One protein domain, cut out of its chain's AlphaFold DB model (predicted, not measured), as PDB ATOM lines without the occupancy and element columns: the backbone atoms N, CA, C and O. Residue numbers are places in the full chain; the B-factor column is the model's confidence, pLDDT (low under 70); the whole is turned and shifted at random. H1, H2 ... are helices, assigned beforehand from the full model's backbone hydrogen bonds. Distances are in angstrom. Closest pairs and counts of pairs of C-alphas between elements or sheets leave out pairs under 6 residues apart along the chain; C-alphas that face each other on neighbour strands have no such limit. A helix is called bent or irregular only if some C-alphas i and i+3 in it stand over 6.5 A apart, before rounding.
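AT A GLANCE: This is residues 427 to 485 of the 489 residues of an uncharacterized protein of Paenibacillus xylanexedens (UniProt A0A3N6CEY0). The model is a helical hairpin of H1 and H2a, side by side, with the second helix bending past the beginning of H1 into an arm, H2b, whose residues 476 to 483 stick out and add to the length. The 59 printed residues have two named helices, H1 then H2, and no named strand; the class is all helix. The whole is loose, with a radius of gyration of the C-alphas of 14.0 A, and spans 45 by 21 by 16 A.

HOW THE PARTS SIT: H1, residues 427 to 448, is irregular, with C-alphas 430 and 433 7.7 A apart, and has a kink of 35 degrees near residue 434. H2, residues 455 to 483, was assigned as one helix by its hydrogen bonds but is bent: C-alphas 466 and 469 are 8.0 A apart. Its arms are H2a, residues 455 to 466, and H2b, residues 469 to 483. H1 and H2a form a hairpin and touch at a shallow tilt of 14 degrees, opposite ways; their closest C-alphas, of Leu 435 and Phe 463, are 6.3 A apart. H1 touches H2b with residues 427 to 431 alone, at a steep tilt of 63 degrees; the closest C-alphas, of Ala 427 and Val 471, are 5.1 A apart. H2a and H2b are near each other and about perpendicular, at 75 degrees. Every O i to N i+4 pair is within hydrogen-bond range in H2a and H2b, and 16 of 18 in H1.

IN THESE COORDINATES: H1 runs 30.7 A from C-alpha 427 at (15.116, 44.663, 8.938) to C-alpha 448. H2a measures 16.3 A from C-alpha 455 at (23.980, 28.889, -8.785). H2b measures 20.5 A and ends with C-alpha 483 at (2.477, 32.743, 18.129).

THE WHOLE: The C-alphas farthest apart, of Asp 450 and Thr 485, are 46.2 A apart. The printed part has no cut, and the link from H1 to H2 is short. Residues 476 to 485 stand free. Residues 484 to 485 have pLDDT under 70.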
ATOM      1  N   ALA A 427      14.349  45.339   9.979       95.31
ATOM      2  CA  ALA A 427      15.116  44.663   8.938       95.31
ATOM      3  C   ALA A 427      14.308  44.415   7.662       95.31
ATOM      4  O   ALA A 427      14.838  44.581   6.565       95.31
ATOM      5  N   LEU A 428      13.026  44.055   7.761       94.06
ATOM      6  CA  LEU A 428      12.180  43.927   6.574       94.06
ATOM      7  C   LEU A 428      12.054  45.252   5.828       94.06
ATOM      8  O   LEU A 428      12.187  45.270   4.606       94.06
ATOM      9  N   ILE A 429      11.855  46.359   6.545       91.12
ATOM     10  CA  ILE A 429      11.794  47.697   5.942       91.12
ATOM     11  C   ILE A 429      13.116  48.025   5.243       91.12
ATOM     12  O   ILE A 429      13.118  48.509   4.113       91.12
ATOM     13  N   GLN A 430      14.238  47.725   5.894       94.44
ATOM     14  CA  GLN A 430      15.560  48.068   5.388       94.44
ATOM     15  C   GLN A 430      15.993  47.216   4.183       94.44
ATOM     16  O   GLN A 430      16.558  47.754   3.232       94.44
ATOM     17  N   TYR A 431      15.762  45.901   4.220       96.69
ATOM     18  CA  TYR A 431      16.412  44.957   3.301       96.69
ATOM     19  C   TYR A 431      15.474  44.338   2.255       96.69
ATOM     20  O   TYR A 431      15.948  43.943   1.189       96.69
ATOM     21  N   SER A 432      14.157  44.260   2.497       94.19
ATOM     22  CA  SER A 432      13.235  43.470   1.652       94.19
ATOM     23  C   SER A 432      13.284  43.840   0.168       94.19
ATOM     24  O   SER A 432      13.322  42.951  -0.677       94.19
ATOM     25  N   SER A 433      13.349  45.133  -0.156       94.88
ATOM     26  CA  SER A 433      13.379  45.610  -1.542       94.88
ATOM     27  C   SER A 433      14.580  45.079  -2.330       94.88
ATOM     28  O   SER A 433      14.432  44.709  -3.494       94.88
ATOM     29  N   GLU A 434      15.771  45.042  -1.724       97.75
ATOM     30  CA  GLU A 434      16.960  44.493  -2.387       97.75
ATOM     31  C   GLU A 434      16.916  42.970  -2.427       97.75
ATOM     32  O   GLU A 434      17.129  42.378  -3.482       97.75
ATOM     33  N   LEU A 435      16.536  42.337  -1.319       98.44
ATOM     34  CA  LEU A 435      16.409  40.886  -1.224       98.44
ATOM     35  C   LEU A 435      15.421  40.314  -2.258       98.44
ATOM     36  O   LEU A 435      15.705  39.309  -2.909       98.44
ATOM     37  N   ILE A 436      14.289  40.987  -2.486       98.00
ATOM     38  CA  ILE A 436      13.311  40.638  -3.527       98.00
ATOM     39  C   ILE A 436      13.929  40.749  -4.928       98.00
ATOM     40  O   ILE A 436      13.748  39.848  -5.748       98.00
ATOM     41  N   ARG A 437      14.703  41.808  -5.208       98.12
ATOM     42  CA  ARG A 437      15.409  41.956  -6.494       98.12
ATOM     43  C   ARG A 437      16.461  40.869  -6.703       98.12
ATOM     44  O   ARG A 437      16.578  40.361  -7.817       98.12
ATOM     45  N   MET A 438      17.210  40.515  -5.658       98.62
ATOM     46  CA  MET A 438      18.195  39.431  -5.696       98.62
ATOM     47  C   MET A 438      17.522  38.091  -6.002       98.62
ATOM     48  O   MET A 438      17.947  37.400  -6.926       98.62
ATOM     49  N   ARG A 439      16.425  37.771  -5.296       98.44
ATOM     50  CA  ARG A 439      15.594  36.583  -5.549       98.44
ATOM     51  C   ARG A 439      15.121  36.538  -6.997       98.44
ATOM     52  O   ARG A 439      15.395  35.566  -7.693       98.44
ATOM     53  N   ASP A 440      14.440  37.582  -7.464       98.25
ATOM     54  CA  ASP A 440      13.875  37.604  -8.816       98.25
ATOM     55  C   ASP A 440      14.968  37.443  -9.878       98.25
ATOM     56  O   ASP A 440      14.812  36.643 -10.799       98.25
ATOM     57  N   ARG A 441      16.108  38.131  -9.725       98.44
ATOM     58  CA  ARG A 441      17.247  38.005 -10.645       98.44
ATOM     59  C   ARG A 441      17.818  36.588 -10.663       98.44
ATOM     60  O   ARG A 441      18.039  36.047 -11.747       98.44
ATOM     61  N   ALA A 442      18.067  35.991  -9.499       98.75
ATOM     62  CA  ALA A 442      18.624  34.645  -9.410       98.75
ATOM     63  C   ALA A 442      17.688  33.616 -10.056       98.75
ATOM     64  O   ALA A 442      18.108  32.845 -10.915       98.75
ATOM     65  N   TYR A 443      16.397  33.666  -9.728       98.69
ATOM     66  CA  TYR A 443      15.402  32.769 -10.305       98.69
ATOM     67  C   TYR A 443      15.267  32.952 -11.816       98.69
ATOM     68  O   TYR A 443      15.308  31.966 -12.545       98.69
ATOM     69  N   ILE A 444      15.160  34.193 -12.302       98.62
ATOM     70  CA  ILE A 444      15.061  34.476 -13.740       98.62
ATOM     71  C   ILE A 444      16.287  33.939 -14.477       98.62
ATOM     72  O   ILE A 444      16.113  33.203 -15.439       98.62
ATOM     73  N   THR A 445      17.503  34.244 -14.014       98.69
ATOM     74  CA  THR A 445      18.741  33.813 -14.695       98.69
ATOM     75  C   THR A 445      18.939  32.298 -14.684       98.69
ATOM     76  O   THR A 445      19.470  31.739 -15.642       98.69
ATOM     77  N   ILE A 446      18.478  31.603 -13.639       98.88
ATOM     78  CA  ILE A 446      18.467  30.138 -13.630       98.88
ATOM     79  C   ILE A 446      17.425  29.609 -14.624       98.88
ATOM     80  O   ILE A 446      17.742  28.725 -15.416       98.88
ATOM     81  N   ILE A 447      16.206  30.154 -14.635       98.81
ATOM     82  CA  ILE A 447      15.138  29.726 -15.555       98.81
ATOM     83  C   ILE A 447      15.537  29.961 -17.020       98.81
ATOM     84  O   ILE A 447      15.343  29.074 -17.846       98.81
ATOM     85  N   THR A 448      16.138  31.106 -17.350       98.62
ATOM     86  CA  THR A 448      16.583  31.414 -18.722       98.62
ATOM     87  C   THR A 448      17.797  30.594 -19.161       98.62
ATOM     88  O   THR A 448      18.073  30.499 -20.356       98.62
ATOM     89  N   GLY A 449      18.511  29.968 -18.218       98.31
ATOM     90  CA  GLY A 449      19.740  29.224 -18.489       98.31
ATOM     91  C   GLY A 449      20.998  30.094 -18.547       98.31
ATOM     92  O   GLY A 449      22.065  29.570 -18.864       98.31
ATOM     93  N   ASP A 450      20.900  31.384 -18.206       98.44
ATOM     94  CA  ASP A 450      22.059  32.276 -18.054       98.44
ATOM     95  C   ASP A 450      22.952  31.840 -16.882       98.44
ATOM     96  O   ASP A 450      24.165  32.056 -16.894       98.44
ATOM     97  N   GLN A 451      22.352  31.197 -15.876       98.62
ATOM     98  CA  GLN A 451      23.038  30.534 -14.771       98.62
ATOM     99  C   GLN A 451      22.611  29.060 -14.667       98.62
ATOM    100  O   GLN A 451      21.454  28.716 -14.927       98.62
ATOM    101  N   PRO A 452      23.517  28.150 -14.264       98.50
ATOM    102  CA  PRO A 452      23.147  26.770 -13.976       98.50
ATOM    103  C   PRO A 452      22.303  26.692 -12.698       98.50
ATOM    104  O   PRO A 452      22.446  27.520 -11.801       98.50
ATOM    105  N   VAL A 453      21.506  25.630 -12.540       98.44
ATOM    106  CA  VAL A 453      20.706  25.392 -11.315       98.44
ATOM    107  C   VAL A 453      21.562  25.409 -10.037       98.44
ATOM    108  O   VAL A 453      21.095  25.843  -8.989       98.44
ATOM    109  N   GLY A 454      22.832  24.993 -10.119       98.00
ATOM    110  CA  GLY A 454      23.770  25.037  -8.990       98.00
ATOM    111  C   GLY A 454      24.074  26.446  -8.463       98.00
ATOM    112  O   GLY A 454      24.464  26.571  -7.308       98.00
ATOM    113  N   TYR A 455      23.842  27.504  -9.252       98.69
ATOM    114  CA  TYR A 455      23.980  28.889  -8.785       98.69
ATOM    115  C   TYR A 455      23.001  29.228  -7.649       98.69
ATOM    116  O   TYR A 455      23.263  30.144  -6.878       98.69
ATOM    117  N   PHE A 456      21.913  28.463  -7.491       98.75
ATOM    118  CA  PHE A 456      20.979  28.627  -6.377       98.75
ATOM    119  C   PHE A 456      21.681  28.634  -5.011       98.75
ATOM    120  O   PHE A 456      21.337  29.451  -4.166       98.75
ATOM    121  N   ASP A 457      22.680  27.770  -4.801       98.56
ATOM    122  CA  ASP A 457      23.371  27.685  -3.508       98.56
ATOM    123  C   ASP A 457      24.182  28.968  -3.228       98.56
ATOM    124  O   ASP A 457      24.115  29.515  -2.131       98.56
ATOM    125  N   THR A 458      24.848  29.517  -4.251       98.62
ATOM    126  CA  THR A 458      25.530  30.822  -4.177       98.62
ATOM    127  C   THR A 458      24.546  31.963  -3.932       98.62
ATOM    128  O   THR A 458      24.788  32.807  -3.077       98.62
ATOM    129  N   PHE A 459      23.412  31.972  -4.636       98.62
ATOM    130  CA  PHE A 459      22.351  32.954  -4.416       98.62
ATOM    131  C   PHE A 459      21.859  32.952  -2.962       98.62
ATOM    132  O   PHE A 459      21.682  34.024  -2.387       98.62
ATOM    133  N   VAL A 460      21.639  31.777  -2.362       98.75
ATOM    134  CA  VAL A 460      21.175  31.682  -0.971       98.75
ATOM    135  C   VAL A 460      22.207  32.284  -0.016       98.75
ATOM    136  O   VAL A 460      21.826  33.054   0.862       98.75
ATOM    137  N   GLU A 461      23.497  31.994  -0.195       98.62
ATOM    138  CA  GLU A 461      24.570  32.597   0.611       98.62
ATOM    139  C   GLU A 461      24.590  34.128   0.468       98.62
ATOM    140  O   GLU A 461      24.498  34.846   1.466       98.62
ATOM    141  N   GLU A 462      24.599  34.632  -0.771       98.69
ATOM    142  CA  GLU A 462      24.593  36.071  -1.068       98.69
ATOM    143  C   GLU A 462      23.356  36.777  -0.485       98.69
ATOM    144  O   GLU A 462      23.465  37.866   0.080       98.69
ATOM    145  N   PHE A 463      22.174  36.161  -0.585       98.69
ATOM    146  CA  PHE A 463      20.929  36.686  -0.021       98.69
ATOM    147  C   PHE A 463      21.011  36.808   1.504       98.69
ATOM    148  O   PHE A 463      20.587  37.811   2.088       98.69
ATOM    149  N   MET A 464      21.542  35.781   2.168       98.56
ATOM    150  CA  MET A 464      21.656  35.756   3.623       98.56
ATOM    151  C   MET A 464      22.628  36.835   4.117       98.56
ATOM    152  O   MET A 464      22.298  37.543   5.073       98.56
ATOM    153  N   ASP A 465      23.755  37.018   3.427       98.50
ATOM    154  CA  ASP A 465      24.761  38.043   3.734       98.50
ATOM    155  C   ASP A 465      24.267  39.473   3.449       98.50
ATOM    156  O   ASP A 465      24.624  40.409   4.164       98.50
ATOM    157  N   ALA A 466      23.388  39.655   2.459       98.38
ATOM    158  CA  ALA A 466      22.802  40.950   2.098       98.38
ATOM    159  C   ALA A 466      21.722  41.465   3.079       98.38
ATOM    160  O   ALA A 466      21.071  42.477   2.812       98.38
ATOM    161  N   GLY A 467      21.518  40.784   4.209       98.06
ATOM    162  CA  GLY A 467      20.550  41.156   5.247       98.06
ATOM    163  C   GLY A 467      19.482  40.097   5.517       98.06
ATOM    164  O   GLY A 467      18.720  40.238   6.475       98.06
ATOM    165  N   GLY A 468      19.446  39.007   4.740       98.31
ATOM    166  CA  GLY A 468      18.514  37.897   4.953       98.31
ATOM    167  C   GLY A 468      18.624  37.268   6.349       98.31
ATOM    168  O   GLY A 468      17.602  36.922   6.942       98.31
ATOM    169  N   GLN A 469      19.835  37.201   6.922       98.31
ATOM    170  CA  GLN A 469      20.048  36.733   8.301       98.31
ATOM    171  C   GLN A 469      19.307  37.597   9.329       98.31
ATOM    172  O   GLN A 469      18.598  37.066  10.182       98.31
ATOM    173  N   GLN A 470      19.440  38.922   9.229       98.19
ATOM    174  CA  GLN A 470      18.797  39.853  10.157       98.19
ATOM    175  C   GLN A 470      17.272  39.819  10.003       98.19
ATOM    176  O   GLN A 470      16.551  39.798  11.000       98.19
ATOM    177  N   VAL A 471      16.780  39.748   8.762       97.81
ATOM    178  CA  VAL A 471      15.345  39.606   8.471       97.81
ATOM    179  C   VAL A 471      14.771  38.352   9.131       97.81
ATOM    180  O   VAL A 471      13.753  38.431   9.814       97.81
ATOM    181  N   LEU A 472      15.427  37.199   8.971       97.38
ATOM    182  CA  LEU A 472      14.971  35.950   9.583       97.38
ATOM    183  C   LEU A 472      15.058  35.974  11.110       97.38
ATOM    184  O   LEU A 472      14.179  35.413  11.764       97.38
ATOM    185  N   LEU A 473      16.086  36.613  11.674       97.31
ATOM    186  CA  LEU A 473      16.242  36.763  13.119       97.31
ATOM    187  C   LEU A 473      15.062  37.532  13.724       97.31
ATOM    188  O   LEU A 473      14.422  37.034  14.649       97.31
ATOM    189  N   GLU A 474      14.751  38.712  13.185       95.81
ATOM    190  CA  GLU A 474      13.652  39.552  13.674       95.81
ATOM    191  C   GLU A 474      12.283  38.907  13.435       95.81
ATOM    192  O   GLU A 474      11.443  38.901  14.333       95.81
ATOM    193  N   ALA A 475      12.077  38.294  12.265       94.56
ATOM    194  CA  ALA A 475      10.855  37.554  11.964       94.56
ATOM    195  C   ALA A 475      10.607  36.429  12.982       94.56
ATOM    196  O   ALA A 475       9.504  36.290  13.505       94.56
ATOM    197  N   ASN A 476      11.638  35.639  13.301       95.00
ATOM    198  CA  ASN A 476      11.528  34.554  14.276       95.00
ATOM    199  C   ASN A 476      11.393  35.051  15.719       95.00
ATOM    200  O   ASN A 476      10.776  34.362  16.528       95.00
ATOM    201  N   HIS A 477      11.964  36.211  16.054       92.62
ATOM    202  CA  HIS A 477      11.749  36.844  17.356       92.62
ATOM    203  C   HIS A 477      10.270  37.188  17.541       92.62
ATOM    204  O   HIS A 477       9.639  36.686  18.468       92.62
ATOM    205  N   TRP A 478       9.702  37.931  16.585       88.81
ATOM    206  CA  TRP A 478       8.285  38.284  16.599       88.81
ATOM    207  C   TRP A 478       7.391  37.038  16.634       88.81
ATOM    208  O   TRP A 478       6.472  36.955  17.448       88.81
ATOM    209  N   TYR A 479       7.705  36.032  15.807       88.38
ATOM    210  CA  TYR A 479       6.947  34.783  15.733       88.38
ATOM    211  C   TYR A 479       6.847  34.068  17.086       88.38
ATOM    212  O   TYR A 479       5.765  33.640  17.479       88.38
ATOM    213  N   LYS A 480       7.958  33.968  17.823       88.44
ATOM    214  CA  LYS A 480       7.989  33.300  19.131       88.44
ATOM    215  C   LYS A 480       7.194  34.052  20.190       88.44
ATOM    216  O   LYS A 480       6.451  33.429  20.935       88.44
ATOM    217  N   GLU A 481       7.315  35.376  20.235       84.38
ATOM    218  CA  GLU A 481       6.616  36.204  21.228       84.38
ATOM    219  C   GLU A 481       5.088  36.162  21.067       84.38
ATOM    220  O   GLU A 481       4.360  36.168  22.061       84.38
ATOM    221  N   HIS A 482       4.600  36.072  19.826       76.75
ATOM    222  CA  HIS A 482       3.181  36.281  19.520       76.75
ATOM    223  C   HIS A 482       2.433  34.996  19.137       76.75
ATOM    224  O   HIS A 482       1.217  34.931  19.305       76.75
ATOM    225  N   MET A 483       3.126  33.956  18.652       71.00
ATOM    226  CA  MET A 483       2.477  32.743  18.129       71.00
ATOM    227  C   MET A 483       2.719  31.474  18.962       71.00
ATOM    228  O   MET A 483       1.890  30.570  18.894       71.00
ATOM    229  N   GLU A 484       3.781  31.379  19.778       55.56
ATOM    230  CA  GLU A 484       3.947  30.235  20.704       55.56
ATOM    231  C   GLU A 484       2.993  30.334  21.909       55.56
ATOM    232  O   GLU A 484       2.505  29.324  22.419       55.56
ATOM    233  N   THR A 485       2.655  31.552  22.325       46.41
ATOM    234  CA  THR A 485       1.830  31.831  23.510       46.41
ATOM    235  C   THR A 485       0.347  31.487  23.310       46.41
ATOM    236  O   THR A 485      -0.369  31.282  24.289       46.41
TER     237      THR A 485